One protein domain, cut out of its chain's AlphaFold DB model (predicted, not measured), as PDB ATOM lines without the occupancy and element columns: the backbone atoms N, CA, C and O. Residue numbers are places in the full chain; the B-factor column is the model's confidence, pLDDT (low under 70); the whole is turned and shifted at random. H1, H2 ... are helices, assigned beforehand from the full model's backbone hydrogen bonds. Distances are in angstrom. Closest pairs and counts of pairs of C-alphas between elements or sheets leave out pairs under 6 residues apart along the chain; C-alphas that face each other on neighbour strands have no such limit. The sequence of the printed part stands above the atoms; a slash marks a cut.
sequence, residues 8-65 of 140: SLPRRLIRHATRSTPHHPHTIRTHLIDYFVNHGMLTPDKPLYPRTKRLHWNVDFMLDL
ATOM      1  N   SER A   8     173.309 -20.236 174.088       72.00
ATOM      2  CA  SER A   8     172.685 -21.064 175.124       72.00
ATOM      3  C   SER A   8     171.196 -20.765 175.274       72.00
ATOM      4  O   SER A   8     170.437 -21.708 175.470       72.00
ATOM      5  N   LEU A   9     170.756 -19.511 175.105       84.06
ATOM      6  CA  LEU A   9     169.344 -19.149 175.250       84.06
ATOM      7  C   LEU A   9     168.455 -19.809 174.179       84.06
ATOM      8  O   LEU A   9     167.516 -20.502 174.576       84.06
ATOM      9  N   PRO A  10     168.765 -19.722 172.865       87.50
ATOM     10  CA  PRO A  10     167.988 -20.421 171.843       87.50
ATOM     11  C   PRO A  10     167.861 -21.921 172.124       87.50
ATOM     12  O   PRO A  10     166.770 -22.486 172.110       87.50
ATOM     13  N   ARG A  11     168.982 -22.568 172.474       86.25
ATOM     14  CA  ARG A  11     169.010 -24.000 172.793       86.25
ATOM     15  C   ARG A  11     168.218 -24.335 174.058       86.25
ATOM     16  O   ARG A  11     167.535 -25.355 174.076       86.25
ATOM     17  N   ARG A  12     168.284 -23.500 175.100       85.94
ATOM     18  CA  ARG A  12     167.510 -23.670 176.342       85.94
ATOM     19  C   ARG A  12     166.011 -23.556 176.077       85.94
ATOM     20  O   ARG A  12     165.272 -24.444 176.484       85.94
ATOM     21  N   LEU A  13     165.573 -22.545 175.330       90.12
ATOM     22  CA  LEU A  13     164.158 -22.367 174.994       90.12
ATOM     23  C   LEU A  13     163.623 -23.516 174.134       90.12
ATOM     24  O   LEU A  13     162.584 -24.089 174.456       90.12
ATOM     25  N   ILE A  14     164.366 -23.937 173.104       90.50
ATOM     26  CA  ILE A  14     163.991 -25.101 172.283       90.50
ATOM     27  C   ILE A  14     163.922 -26.374 173.129       90.50
ATOM     28  O   ILE A  14     163.028 -27.200 172.944       90.50
ATOM     29  N   ARG A  15     164.847 -26.540 174.079       89.44
ATOM     30  CA  ARG A  15     164.836 -27.662 175.019       89.44
ATOM     31  C   ARG A  15     163.611 -27.629 175.936       89.44
ATOM     32  O   ARG A  15     163.016 -28.684 176.143       89.44
ATOM     33  N   HIS A  16     163.221 -26.472 176.468       91.19
ATOM     34  CA  HIS A  16     161.999 -26.346 177.269       91.19
ATOM     35  C   HIS A  16     160.751 -26.651 176.435       91.19
ATOM     36  O   HIS A  16     159.884 -27.383 176.898       91.19
ATOM     37  N   ALA A  17     160.722 -26.224 175.170       93.12
ATOM     38  CA  ALA A  17     159.659 -26.552 174.220       93.12
ATOM     39  C   ALA A  17     159.709 -28.002 173.684       93.12
ATOM     40  O   ALA A  17     158.836 -28.426 172.924       93.12
ATOM     41  N   THR A  18     160.708 -28.790 174.076       92.19
ATOM     42  CA  THR A  18     160.803 -30.225 173.781       92.19
ATOM     43  C   THR A  18     160.307 -31.023 174.982       92.19
ATOM     44  O   THR A  18     160.620 -30.662 176.114       92.19
ATOM     45  N   ARG A  19     159.597 -32.130 174.752       91.94
ATOM     46  CA  ARG A  19     159.226 -33.093 175.799       91.94
ATOM     47  C   ARG A  19     160.063 -34.371 175.720       91.94
ATOM     48  O   ARG A  19     160.737 -34.621 174.718       91.94
ATOM     49  N   SER A  20     160.071 -35.145 176.796       91.31
ATOM     50  CA  SER A  20     160.654 -36.479 176.852       91.31
ATOM     51  C   SER A  20     159.804 -37.473 176.053       91.31
ATOM     52  O   SER A  20     158.606 -37.289 175.853       91.31
ATOM     53  N   THR A  21     160.435 -38.533 175.549       85.12
ATOM     54  CA  THR A  21     159.735 -39.623 174.857       85.12
ATOM     55  C   THR A  21     158.834 -40.361 175.856       85.12
ATOM     56  O   THR A  21     159.325 -40.695 176.933       85.12
ATOM     57  N   PRO A  22     157.567 -40.678 175.520       88.62
ATOM     58  CA  PRO A  22     156.954 -40.683 174.183       88.62
ATOM     59  C   PRO A  22     156.197 -39.403 173.797       88.62
ATOM     60  O   PRO A  22     155.503 -39.390 172.783       88.62
ATOM     61  N   HIS A  23     156.286 -38.334 174.582       88.75
ATOM     62  CA  HIS A  23     155.466 -37.148 174.377       88.75
ATOM     63  C   HIS A  23     155.930 -36.318 173.174       88.75
ATOM     64  O   HIS A  23     157.121 -36.071 172.965       88.75
ATOM     65  N   HIS A  24     154.964 -35.827 172.395       91.06
ATOM     66  CA  HIS A  24     155.252 -34.885 171.321       91.06
ATOM     67  C   HIS A  24     155.733 -33.539 171.892       91.06
ATOM     68  O   HIS A  24     155.214 -33.095 172.924       91.06
ATOM     69  N   PRO A  25     156.694 -32.869 171.226       92.44
ATOM     70  CA  PRO A  25     157.113 -31.522 171.599       92.44
ATOM     71  C   PRO A  25     155.956 -30.515 171.598       92.44
ATOM     72  O   PRO A  25     154.949 -30.719 170.922       92.44
ATOM     73  N   HIS A  26     156.127 -29.395 172.301       94.69
ATOM     74  CA  HIS A  26     155.152 -28.307 172.270       94.69
ATOM     75  C   HIS A  26     155.098 -27.662 170.880       94.69
ATOM     76  O   HIS A  26     156.135 -27.487 170.235       94.69
ATOM     77  N   THR A  27     153.910 -27.229 170.452       94.06
ATOM     78  CA  THR A  27     153.678 -26.599 169.139       94.06
ATOM     79  C   THR A  27     154.605 -25.407 168.879       94.06
ATOM     80  O   THR A  27     155.160 -25.285 167.790       94.06
ATOM     81  N   ILE A  28     154.866 -24.581 169.900       94.75
ATOM     82  CA  ILE A  28     155.742 -23.401 169.792       94.75
ATOM     83  C   ILE A  28     157.189 -23.747 169.403       94.75
ATOM     84  O   ILE A  28     157.933 -22.884 168.950       94.75
ATOM     85  N   ARG A  29     157.620 -25.006 169.573       92.88
ATOM     86  CA  ARG A  29     159.008 -25.411 169.339       92.88
ATOM     87  C   ARG A  29     159.458 -25.113 167.912       92.88
ATOM     88  O   ARG A  29     160.562 -24.609 167.742       92.88
ATOM     89  N   THR A  30     158.632 -25.412 166.911       90.44
ATOM     90  CA  THR A  30     158.971 -25.132 165.508       90.44
ATOM     91  C   THR A  30     159.104 -23.627 165.283       90.44
ATOM     92  O   THR A  30     160.115 -23.186 164.752       90.44
ATOM     93  N   HIS A  31     158.176 -22.831 165.825       92.44
ATOM     94  CA  HIS A  31     158.227 -21.369 165.714       92.44
ATOM     95  C   HIS A  31     159.491 -20.782 166.357       92.44
ATOM     96  O   HIS A  31     160.092 -19.864 165.809       92.44
ATOM     97  N   LEU A  32     159.932 -21.324 167.501       91.81
ATOM     98  CA  LEU A  32     161.186 -20.912 168.139       91.81
ATOM     99  C   LEU A  32     162.403 -21.243 167.272       91.81
ATOM    100  O   LEU A  32     163.320 -20.430 167.175       91.81
ATOM    101  N   ILE A  33     162.429 -22.426 166.652       91.00
ATOM    102  CA  ILE A  33     163.520 -22.827 165.754       91.00
ATOM    103  C   ILE A  33     163.596 -21.865 164.573       91.00
ATOM    104  O   ILE A  33     164.659 -21.287 164.346       91.00
ATOM    105  N   ASP A  34     162.474 -21.647 163.891       91.12
ATOM    106  CA  ASP A  34     162.397 -20.764 162.728       91.12
ATOM    107  C   ASP A  34     162.793 -19.335 163.103       91.12
ATOM    108  O   ASP A  34     163.617 -18.720 162.426       91.12
ATOM    109  N   TYR A  35     162.294 -18.827 164.236       91.75
ATOM    110  CA  TYR A  35     162.672 -17.516 164.759       91.75
ATOM    111  C   TYR A  35     164.190 -17.402 164.929       91.75
ATOM    112  O   TYR A  35     164.807 -16.487 164.385       91.75
ATOM    113  N   PHE A  36     164.829 -18.333 165.635       90.25
ATOM    114  CA  PHE A  36     166.263 -18.238 165.907       90.25
ATOM    115  C   PHE A  36     167.144 -18.482 164.680       90.25
ATOM    116  O   PHE A  36     168.221 -17.890 164.598       90.25
ATOM    117  N   VAL A  37     166.714 -19.321 163.735       89.56
ATOM    118  CA  VAL A  37     167.416 -19.514 162.457       89.56
ATOM    119  C   VAL A  37     167.334 -18.243 161.612       89.56
ATOM    120  O   VAL A  37     168.367 -17.736 161.180       89.56
ATOM    121  N   ASN A  38     166.140 -17.665 161.460       91.50
ATOM    122  CA  ASN A  38     165.925 -16.457 160.657       91.50
ATOM    123  C   ASN A  38     166.655 -15.225 161.214       91.50
ATOM    124  O   ASN A  38     167.000 -14.321 160.460       91.50
ATOM    125  N   HIS A  39     166.938 -15.201 162.519       89.31
ATOM    126  CA  HIS A  39     167.712 -14.139 163.170       89.31
ATOM    127  C   HIS A  39     169.209 -14.479 163.328       89.31
ATOM    128  O   HIS A  39     169.927 -13.784 164.046       89.31
ATOM    129  N   GLY A  40     169.701 -15.555 162.700       87.94
ATOM    130  CA  GLY A  40     171.122 -15.927 162.710       87.94
ATOM    131  C   GLY A  40     171.660 -16.402 164.066       87.94
ATOM    132  O   GLY A  40     172.873 -16.466 164.267       87.94
ATOM    133  N   MET A  41     170.782 -16.740 165.017       85.88
ATOM    134  CA  MET A  41     171.158 -17.226 166.352       85.88
ATOM    135  C   MET A  41     171.389 -18.745 166.385       85.88
ATOM    136  O   MET A  41     172.036 -19.256 167.306       85.88
ATOM    137  N   LEU A  42     170.865 -19.471 165.393       85.75
ATOM    138  CA  LEU A  42     171.058 -20.907 165.184       85.75
ATOM    139  C   LEU A  42     171.369 -21.205 163.716       85.75
ATOM    140  O   LEU A  42     170.959 -20.468 162.826       85.75
ATOM    141  N   THR A  43     172.062 -22.318 163.476       82.00
ATOM    142  CA  THR A  43     172.248 -22.878 162.132       82.00
ATOM    143  C   THR A  43     171.248 -24.019 161.904       82.00
ATOM    144  O   THR A  43     170.966 -24.751 162.860       82.00
ATOM    145  N   PRO A  44     170.738 -24.223 160.675       71.56
ATOM    146  CA  PRO A  44     169.771 -25.289 160.376       71.56
ATOM    147  C   PRO A  44     170.330 -26.710 160.586       71.56
ATOM    148  O   PRO A  44     169.591 -27.650 160.862       71.56
ATOM    149  N   ASP A  45     171.651 -26.862 160.490       63.28
ATOM    150  CA  ASP A  45     172.294 -28.141 160.145       63.28
ATOM    151  C   ASP A  45     172.683 -29.012 161.354       63.28
ATOM    152  O   ASP A  45     173.327 -30.051 161.202       63.28
ATOM    153  N   LYS A  46     172.332 -28.608 162.582       60.88
ATOM    154  CA  LYS A  46     172.661 -29.371 163.799       60.88
ATOM    155  C   LYS A  46     171.399 -29.837 164.508       60.88
ATOM    156  O   LYS A  46     170.500 -29.024 164.716       60.88
ATOM    157  N   PRO A  47     171.343 -31.097 164.987       60.34
ATOM    158  CA  PRO A  47     170.269 -31.499 165.879       60.34
ATOM    159  C   PRO A  47     170.328 -30.609 167.124       60.34
ATOM    160  O   PRO A  47     171.293 -30.632 167.889       60.34
ATOM    161  N   LEU A  48     169.297 -29.782 167.298       68.12
ATOM    162  CA  LEU A  48     169.243 -28.774 168.362       68.12
ATOM    163  C   LEU A  48     169.131 -29.400 169.762       68.12
ATOM    164  O   LEU A  48     169.330 -28.711 170.760       68.12
ATOM    165  N   TYR A  49     168.820 -30.697 169.844       68.69
ATOM    166  CA  TYR A  49     168.625 -31.444 171.082       68.69
ATOM    167  C   TYR A  49     168.818 -32.956 170.841       68.69
ATOM    168  O   TYR A  49     168.593 -33.444 169.730       68.69
ATOM    169  N   PRO A  50     169.249 -33.712 171.869       64.25
ATOM    170  CA  PRO A  50     169.355 -35.166 171.798       64.25
ATOM    171  C   PRO A  50     167.977 -35.817 171.627       64.25
ATOM    172  O   PRO A  50     166.976 -35.298 172.119       64.25
ATOM    173  N   ARG A  51     167.944 -36.997 170.989       64.50
ATOM    174  CA  ARG A  51     166.728 -37.803 170.747       64.50
ATOM    175  C   ARG A  51     165.858 -38.014 171.992       64.50
ATOM    176  O   ARG A  51     164.653 -38.174 171.851       64.50
ATOM    177  N   THR A  52     166.463 -37.989 173.179       72.31
ATOM    178  CA  THR A  52     165.768 -38.143 174.459       72.31
ATOM    179  C   THR A  52     166.083 -36.958 175.372       72.31
ATOM    180  O   THR A  52     167.245 -36.717 175.716       72.31
ATOM    181  N   LYS A  53     165.050 -36.221 175.800       83.81
ATOM    182  CA  LYS A  53     165.180 -35.158 176.807       83.81
ATOM    183  C   LYS A  53     165.320 -35.790 178.194       83.81
ATOM    184  O   LYS A  53     164.397 -36.427 178.681       83.81
ATOM    185  N   ARG A  54     166.465 -35.582 178.852       86.06
ATOM    186  CA  ARG A  54     166.590 -35.774 180.309       86.06
ATOM    187  C   ARG A  54     166.021 -34.549 181.003       86.06
ATOM    188  O   ARG A  54     166.454 -33.462 180.643       86.06
ATOM    189  N   LEU A  55     165.104 -34.691 181.950       88.38
ATOM    190  CA  LEU A  55     164.569 -33.569 182.730       88.38
ATOM    191  C   LEU A  55     165.617 -33.123 183.757       88.38
ATOM    192  O   LEU A  55     166.254 -33.962 184.386       88.38
ATOM    193  N   HIS A  56     165.858 -31.818 183.863       83.12
ATOM    194  CA  HIS A  56     166.885 -31.279 184.767       83.12
ATOM    195  C   HIS A  56     166.417 -30.017 185.489       83.12
ATOM    196  O   HIS A  56     166.746 -29.812 186.649       83.12
ATOM    197  N   TRP A  57     165.667 -29.151 184.808       81.44
ATOM    198  CA  TRP A  57     165.171 -27.904 185.386       81.44
ATOM    199  C   TRP A  57     163.780 -28.144 185.970       81.44
ATOM    200  O   TRP A  57     163.023 -28.915 185.392       81.44
ATOM    201  N   ASN A  58     163.401 -27.460 187.052       83.00
ATOM    202  CA  ASN A  58     162.059 -27.615 187.641       83.00
ATOM    203  C   ASN A  58     160.948 -27.407 186.597       83.00
ATOM    204  O   ASN A  58     160.021 -28.207 186.497       83.00
ATOM    205  N   VAL A  59     161.110 -26.396 185.737       86.62
ATOM    206  CA  VAL A  59     160.188 -26.121 184.627       86.62
ATOM    207  C   VAL A  59     160.144 -27.248 183.586       86.62
ATOM    208  O   VAL A  59     159.105 -27.458 182.971       86.62
ATOM    209  N   ASP A  60     161.224 -28.025 183.409       89.44
ATOM    210  CA  ASP A  60     161.217 -29.162 182.481       89.44
ATOM    211  C   ASP A  60     160.182 -30.203 182.909       89.44
ATOM    212  O   ASP A  60     159.478 -30.704 182.044       89.44
ATOM    213  N   PHE A  61     160.067 -30.500 184.209       91.06
ATOM    214  CA  PHE A  61     159.107 -31.485 184.719       91.06
ATOM    215  C   PHE A  61     157.662 -31.045 184.503       91.06
ATOM    216  O   PHE A  61     156.825 -31.859 184.127       91.06
ATOM    217  N   MET A  62     157.376 -29.756 184.692       91.38
ATOM    218  CA  MET A  62     156.038 -29.215 184.455       91.38
ATOM    219  C   MET A  62     155.664 -29.236 182.977       91.38
ATOM    220  O   MET A  62     154.567 -29.656 182.625       91.38
ATOM    221  N   LEU A  63     156.578 -28.796 182.110       93.94
ATOM    222  CA  LEU A  63     156.348 -28.746 180.667       93.94
ATOM    223  C   LEU A  63     156.269 -30.146 180.038       93.94
ATOM    224  O   LEU A  63     155.619 -30.329 179.009       93.94
ATOM    225  N   ASP A  64     156.866 -31.153 180.677       94.31
ATOM    226  CA  ASP A  64     156.767 -32.542 180.225       94.31
ATOM    227  C   ASP A  64     155.365 -33.142 180.386       94.31
ATOM    228  O   ASP A  64     155.016 -34.079 179.670       94.31
ATOM    229  N   LEU A  65     154.542 -32.589 181.285       94.25
ATOM    230  CA  LEU A  65     153.191 -33.085 181.520       94.25
ATOM    231  C   LEU A  65     152.327 -32.902 180.257       94.25
ATOM    232  O   LEU A  65     152.264 -31.793 179.715       94.25
TER     233      LEU A  65
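This is residues 8 to 65 of the 140 residues of an uncharacterized protein of Opitutaceae bacterium (UniProt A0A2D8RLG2). Two helices, H2 and H1, lie side by side and run opposite ways as a helical hairpin, with the short H3 at one end of the pair. From the far end of H2, a long stretch with no named element, residues 39 to 57, runs back the length of the domain to H3. The printed part has 58 residues with three named helices in the order H1, H2, H3 and no named strand; the class is all helix, though under half of the residues, 27 of 58, are in named elements. The whole is compact, with a radius of gyration of the C-alphas of 11.2 A, and elongated, spanning 30 by 19 by 19 A.

Begin with H2, residues 28 to 38, the longest helix. It touches H1, residues 8 to 16, where the closest C-alphas, those of Arg 29 and Ile 14, are 5.8 A apart. The two form a hairpin at a shallow tilt of 22 degrees, opposite ways. Look next at H3, residues 58 to 64, which only just touches H1, with 3 pairs of C-alphas within 8 A. Their closest C-alphas, those of His 16 and Asp 60, are 6.0 A apart. H1 and H3 run the same way at a steep tilt of 49 degrees. H2 and H3 are apart. In H1 and H2 every O i to N i+4 pair is within hydrogen-bond range; in H3, 2 of 3 are.

Find C-alpha 28 at (155.742, -23.401, 169.792); from there H2 runs 15.3 A to C-alpha 38. H1 starts at C-alpha 8, (172.685, -21.064, 175.124), and reaches C-alpha 16 after 12.1 A. H3 runs 10.4 A from C-alpha 58 to C-alpha 64 at (156.767, -32.542, 180.225).

The C-alphas farthest apart, those of Gly 40 and Leu 65, are 31.1 A apart. The printed part has no cut. Both links are long, 11 residues from H1 to H2 and 19 from H2 to H3. Look for low confidence at residues 45 to 51, where pLDDT is under 70; the mean of the printed part is 85.5.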